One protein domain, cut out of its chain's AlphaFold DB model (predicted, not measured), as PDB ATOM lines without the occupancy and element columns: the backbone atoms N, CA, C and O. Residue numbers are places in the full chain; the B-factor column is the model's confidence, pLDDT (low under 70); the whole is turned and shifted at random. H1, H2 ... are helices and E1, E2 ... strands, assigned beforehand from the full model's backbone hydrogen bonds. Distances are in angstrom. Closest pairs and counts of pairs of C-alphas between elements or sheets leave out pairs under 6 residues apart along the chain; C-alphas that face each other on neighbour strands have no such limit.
ATOM      1  N   LEU A  17     230.167 236.068 138.411       95.25
ATOM      2  CA  LEU A  17     229.897 235.435 139.689       95.25
ATOM      3  C   LEU A  17     230.055 236.474 140.807       95.25
ATOM      4  O   LEU A  17     231.076 237.164 140.850       95.25
ATOM      5  N   ASP A  18     229.086 236.558 141.715       94.06
ATOM      6  CA  ASP A  18     229.216 237.378 142.920       94.06
ATOM      7  C   ASP A  18     230.301 236.787 143.838       94.06
ATOM      8  O   ASP A  18     230.153 235.681 144.363       94.06
ATOM      9  N   SER A  19     231.407 237.512 144.023       93.75
ATOM     10  CA  SER A  19     232.536 237.060 144.844       93.75
ATOM     11  C   SER A  19     232.319 237.195 146.351       93.75
ATOM     12  O   SER A  19     233.113 236.638 147.113       93.75
ATOM     13  N   ASP A  20     231.282 237.913 146.787       93.19
ATOM     14  CA  ASP A  20     230.890 237.965 148.201       93.19
ATOM     15  C   ASP A  20     230.076 236.720 148.596       93.19
ATOM     16  O   ASP A  20     230.016 236.355 149.773       93.19
ATOM     17  N   VAL A  21     229.492 236.032 147.607       93.12
ATOM     18  CA  VAL A  21     228.690 234.812 147.788       93.12
ATOM     19  C   VAL A  21     229.480 233.556 147.423       93.12
ATOM     20  O   VAL A  21     229.431 232.552 148.139       93.12
ATOM     21  N   TRP A  22     230.216 233.595 146.313       95.00
ATOM     22  CA  TRP A  22     230.832 232.419 145.717       95.00
ATOM     23  C   TRP A  22     232.353 232.509 145.686       95.00
ATOM     24  O   TRP A  22     232.954 233.529 145.352       95.00
ATOM     25  N   PHE A  23     232.995 231.374 145.947       95.31
ATOM     26  CA  PHE A  23     234.444 231.249 145.911       95.31
ATOM     27  C   PHE A  23     234.853 230.247 144.818       95.31
ATOM     28  O   PHE A  23     234.756 229.040 145.046       95.31
ATOM     29  N   PRO A  24     235.302 230.702 143.627       95.06
ATOM     30  CA  PRO A  24     235.471 229.855 142.438       95.06
ATOM     31  C   PRO A  24     236.785 229.052 142.451       95.06
ATOM     32  O   PRO A  24     237.534 229.006 141.471       95.06
ATOM     33  N   TYR A  25     237.087 228.423 143.587       93.06
ATOM     34  CA  TYR A  25     238.286 227.625 143.801       93.06
ATOM     35  C   TYR A  25     237.920 226.277 144.430       93.06
ATOM     36  O   TYR A  25     237.364 226.220 145.526       93.06
ATOM     37  N   TYR A  26     238.263 225.178 143.757       87.56
ATOM     38  CA  TYR A  26     237.980 223.824 144.223       87.56
ATOM     39  C   TYR A  26     239.002 223.356 145.270       87.56
ATOM     40  O   TYR A  26     240.122 222.965 144.938       87.56
ATOM     41  N   LEU A  27     238.596 223.388 146.545       87.94
ATOM     42  CA  LEU A  27     239.382 222.932 147.701       87.94
ATOM     43  C   LEU A  27     240.823 223.510 147.753       87.94
ATOM     44  O   LEU A  27     241.793 222.755 147.850       87.94
ATOM     45  N   PRO A  28     240.997 224.848 147.769       87.94
ATOM     46  CA  PRO A  28     242.305 225.518 147.683       87.94
ATOM     47  C   PRO A  28     243.228 225.318 148.890       87.94
ATOM     48  O   PRO A  28     244.325 225.853 148.911       87.94
ATOM     49  N   HIS A  29     242.803 224.574 149.907       87.44
ATOM     50  CA  HIS A  29     243.656 224.199 151.034       87.44
ATOM     51  C   HIS A  29     244.525 222.966 150.735       87.44
ATOM     52  O   HIS A  29     245.512 222.748 151.429       87.44
ATOM     53  N   TRP A  30     244.198 222.187 149.695       82.06
ATOM     54  CA  TRP A  30     244.946 220.986 149.285       82.06
ATOM     55  C   TRP A  30     245.856 221.211 148.070       82.06
ATOM     56  O   TRP A  30     246.477 220.276 147.570       82.06
ATOM     57  N   SER A  31     245.899 222.429 147.534       83.38
ATOM     58  CA  SER A  31     246.690 222.790 146.358       83.38
ATOM     59  C   SER A  31     246.872 224.313 146.313       83.38
ATOM     60  O   SER A  31     246.395 225.033 147.184       83.38
ATOM     61  N   SER A  32     247.577 224.841 145.314       86.12
ATOM     62  CA  SER A  32     247.668 226.292 145.135       86.12
ATOM     63  C   SER A  32     246.341 226.869 144.633       86.12
ATOM     64  O   SER A  32     245.660 226.262 143.806       86.12
ATOM     65  N   ARG A  33     246.019 228.105 145.038       87.00
ATOM     66  CA  ARG A  33     244.807 228.807 144.582       87.00
ATOM     67  C   ARG A  33     244.689 228.842 143.053       87.00
ATOM     68  O   ARG A  33     243.611 228.611 142.518       87.00
ATOM     69  N   ALA A  34     245.804 229.056 142.350       88.06
ATOM     70  CA  ALA A  34     245.844 229.060 140.888       88.06
ATOM     71  C   ALA A  34     245.452 227.704 140.274       88.06
ATOM     72  O   ALA A  34     244.663 227.673 139.335       88.06
ATOM     73  N   GLN A  35     245.951 226.591 140.824       85.25
ATOM     74  CA  GLN A  35     245.642 225.236 140.340       85.25
ATOM     75  C   GLN A  35     244.205 224.800 140.647       85.25
ATOM     76  O   GLN A  35     243.676 223.911 139.990       85.25
ATOM     77  N   THR A  36     243.572 225.418 141.642       88.19
ATOM     78  CA  THR A  36     242.188 225.109 142.028       88.19
ATOM     79  C   THR A  36     241.141 225.995 141.367       88.19
ATOM     80  O   THR A  36     239.956 225.804 141.622       88.19
ATOM     81  N   ARG A  37     241.542 226.981 140.557       91.81
ATOM     82  CA  ARG A  37     240.604 227.903 139.909       91.81
ATOM     83  C   ARG A  37     239.651 227.130 138.996       91.81
ATOM     84  O   ARG A  37     240.107 226.428 138.095       91.81
ATOM     85  N   ALA A  38     238.350 227.284 139.221       93.06
ATOM     86  CA  ALA A  38     237.330 226.697 138.361       93.06
ATOM     87  C   ALA A  38     237.321 227.380 136.984       93.06
ATOM     88  O   ALA A  38     237.533 228.591 136.886       93.06
ATOM     89  N   ALA A  39     237.054 226.606 135.933       93.56
ATOM     90  CA  ALA A  39     236.678 227.139 134.633       93.56
ATOM     91  C   ALA A  39     235.149 227.203 134.568       93.56
ATOM     92  O   ALA A  39     234.464 226.205 134.814       93.56
ATOM     93  N   TYR A  40     234.627 228.400 134.323       95.31
ATOM     94  CA  TYR A  40     233.196 228.643 134.307       95.31
ATOM     95  C   TYR A  40     232.827 229.817 133.405       95.31
ATOM     96  O   TYR A  40     233.661 230.671 133.103       95.31
ATOM     97  N   GLU A  41     231.557 229.859 133.025       96.94
ATOM     98  CA  GLU A  41     230.904 230.984 132.365       96.94
ATOM     99  C   GLU A  41     229.553 231.223 133.045       96.94
ATOM    100  O   GLU A  41     228.868 230.265 133.405       96.94
ATOM    101  N   VAL A  42     229.181 232.487 133.243       97.19
ATOM    102  CA  VAL A  42     227.829 232.854 133.675       97.19
ATOM    103  C   VAL A  42     227.129 233.457 132.467       97.19
ATOM    104  O   VAL A  42     227.567 234.490 131.957       97.19
ATOM    105  N   ARG A  43     226.100 232.778 131.966       96.81
ATOM    106  CA  ARG A  43     225.315 233.234 130.815       96.81
ATOM    107  C   ARG A  43     223.929 232.619 130.848       96.81
ATOM    108  O   ARG A  43     223.727 231.596 131.488       96.81
ATOM    109  N   ASP A  44     222.992 233.255 130.155       95.38
ATOM    110  CA  ASP A  44     221.632 232.741 129.959       95.38
ATOM    111  C   ASP A  44     220.879 232.416 131.272       95.38
ATOM    112  O   ASP A  44     219.972 231.589 131.280       95.38
ATOM    113  N   GLY A  45     221.235 233.078 132.384       95.44
ATOM    114  CA  GLY A  45     220.660 232.808 133.709       95.44
ATOM    115  C   GLY A  45     221.205 231.543 134.383       95.44
ATOM    116  O   GLY A  45     220.572 230.997 135.286       95.44
ATOM    117  N   GLU A  46     222.359 231.041 133.940       96.19
ATOM    118  CA  GLU A  46     222.951 229.794 134.416       96.19
ATOM    119  C   GLU A  46     224.455 229.932 134.700       96.19
ATOM    120  O   GLU A  46     225.185 230.719 134.091       96.19
ATOM    121  N   LEU A  47     224.939 229.103 135.631       96.44
ATOM    122  CA  LEU A  47     226.362 228.862 135.842       96.44
ATOM    123  C   LEU A  47     226.789 227.626 135.044       96.44
ATOM    124  O   LEU A  47     226.461 226.493 135.404       96.44
ATOM    125  N   HIS A  48     227.592 227.833 134.009       96.06
ATOM    126  CA  HIS A  48     228.194 226.759 133.233       96.06
ATOM    127  C   HIS A  48     229.566 226.411 133.803       96.06
ATOM    128  O   HIS A  48     230.519 227.172 133.652       96.06
ATOM    129  N   LEU A  49     229.683 225.244 134.436       94.94
ATOM    130  CA  LEU A  49     230.963 224.673 134.862       94.94
ATOM    131  C   LEU A  49     231.485 223.715 133.793       94.94
ATOM    132  O   LEU A  49     230.737 222.883 133.282       94.94
ATOM    133  N   PHE A  50     232.776 223.791 133.488       93.25
ATOM    134  CA  PHE A  50     233.399 222.903 132.509       93.25
ATOM    135  C   PHE A  50     234.851 222.586 132.867       93.25
ATOM    136  O   PHE A  50     235.463 223.227 133.718       93.25
ATOM    137  N   VAL A  51     235.395 221.564 132.206       89.25
ATOM    138  CA  VAL A  51     236.796 221.144 132.325       89.25
ATOM    139  C   VAL A  51     237.443 221.298 130.948       89.25
ATOM    140  O   VAL A  51     237.135 220.503 130.058       89.25
ATOM    141  N   PRO A  52     238.301 222.312 130.731       88.31
ATOM    142  CA  PRO A  52     239.036 222.453 129.482       88.31
ATOM    143  C   PRO A  52     239.904 221.218 129.192       88.31
ATOM    144  O   PRO A  52     240.481 220.658 130.130       88.31
ATOM    145  N   PRO A  53     240.058 220.800 127.924       87.00
ATOM    146  CA  PRO A  53     240.931 219.680 127.551       87.00
ATOM    147  C   PRO A  53     242.378 219.830 128.045       87.00
ATOM    148  O   PRO A  53     243.035 218.850 128.391       87.00
ATOM    149  N   GLU A  54     242.867 221.064 128.090       87.81
ATOM    150  CA  GLU A  54     244.192 221.460 128.560       87.81
ATOM    151  C   GLU A  54     244.288 221.629 130.084       87.81
ATOM    152  O   GLU A  54     245.369 221.935 130.598       87.81
ATOM    153  N   GLN A  55     243.188 221.446 130.825       86.06
ATOM    154  CA  GLN A  55     243.202 221.589 132.275       86.06
ATOM    155  C   GLN A  55     244.135 220.532 132.895       86.06
ATOM    156  O   GLN A  55     243.957 219.331 132.671       86.06
ATOM    157  N   PRO A  56     245.127 220.947 133.704       81.19
ATOM    158  CA  PRO A  56     246.029 220.010 134.357       81.19
ATOM    159  C   PRO A  56     245.292 219.174 135.411       81.19
ATOM    160  O   PRO A  56     244.211 219.533 135.881       81.19
ATOM    161  N   LEU A  57     245.915 218.070 135.841       80.62
ATOM    162  CA  LEU A  57     245.416 217.289 136.974       80.62
ATOM    163  C   LEU A  57     245.254 218.187 138.205       80.62
ATOM    164  O   LEU A  57     246.169 218.924 138.579       80.62
ATOM    165  N   TRP A  58     244.100 218.095 138.859       75.69
ATOM    166  CA  TRP A  58     243.904 218.735 140.153       75.69
ATOM    167  C   TRP A  58     244.806 218.069 141.196       75.69
ATOM    168  O   TRP A  58     244.843 216.844 141.271       75.69
ATOM    169  N   CYS A  59     245.529 218.870 141.986       76.12
ATOM    170  CA  CYS A  59     246.524 218.396 142.952       76.12
ATOM    171  C   CYS A  59     247.437 217.292 142.362       76.12
ATOM    172  O   CYS A  59     247.323 216.121 142.739       76.12
ATOM    173  N   PRO A  60     248.334 217.635 141.413       74.12
ATOM    174  CA  PRO A  60     249.111 216.649 140.661       74.12
ATOM    175  C   PRO A  60     249.858 215.657 141.549       74.12
ATOM    176  O   PRO A  60     249.946 214.485 141.208       74.12
ATOM    177  N   ASP A  61     250.368 216.104 142.695       74.81
ATOM    178  CA  ASP A  61     251.137 215.249 143.595       74.81
ATOM    179  C   ASP A  61     250.265 214.197 144.294       74.81
ATOM    180  O   ASP A  61     250.688 213.051 144.403       74.81
ATOM    181  N   ALA A  62     249.015 214.524 144.647       71.06
ATOM    182  CA  ALA A  62     248.064 213.551 145.194       71.06
ATOM    183  C   ALA A  62     247.441 212.646 144.113       71.06
ATOM    184  O   ALA A  62     247.098 211.494 144.383       71.06
ATOM    185  N   MET A  63     247.277 213.152 142.884       68.19
ATOM    186  CA  MET A  63     246.663 212.398 141.781       68.19
ATOM    187  C   MET A  63     247.644 211.486 141.030       68.19
ATOM    188  O   MET A  63     247.212 210.471 140.477       68.19
ATOM    189  N   LYS A  64     248.956 211.774 141.045       59.75
ATOM    190  CA  LYS A  64     250.004 210.929 140.431       59.75
ATOM    191  C   LYS A  64     249.977 209.485 140.939       59.75
ATOM    192  O   LYS A  64     250.145 208.568 140.144       59.75
ATOM    193  N   GLU A  65     249.723 209.273 142.229       55.06
ATOM    194  CA  GLU A  65     249.713 207.928 142.827       55.06
ATOM    195  C   GLU A  65     248.439 207.129 142.525       55.06
ATOM    196  O   GLU A  65     248.411 205.915 142.720       55.06
TER     197      GLU A  65
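AT A GLANCE: This is residues 17 to 65 of the 76 residues of an uncharacterized protein of Frankia asymbiotica (UniProt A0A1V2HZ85). There is little regular structure here: a loose, flat loop with a two-strand hairpin, E1 and E2, at one end of its long axis and one short helix, H1, at the other. Residues 17 to 38, with no named element, run along the long axis and fold back into E1. The printed part has 49 residues, 15 of them in named elements, in the order E1, E2, H1; the class is mixed, the sheet antiparallel. The radius of gyration of the C-alphas is 12.4 A, and the spans are 39 by 25 by 13 A.

HOW THE PARTS SIT: After residue 38, look for the hairpin of E1, residues 39 to 43, and E2, residues 46 to 50, antiparallel at 157 degrees. N 48 and O 41, 2.8 A apart, are within hydrogen-bond range. H1, residues 60 to 64, is apart from E1; its O i to N i+4 pair is within hydrogen-bond range.

IN THESE COORDINATES: Find C-alpha 39 at (236.678, 227.139, 134.633); E1 runs 13.4 A from there. E2 spans 12.7 A, and H1 5.8 A to C-alpha 64 at (250.004, 210.929, 140.431).

THE WHOLE: The C-alphas of Asp 44 and Glu 65 are farthest apart, 39.6 A. The printed part has no cut and no long link; residues 63 to 65 are under pLDDT 70.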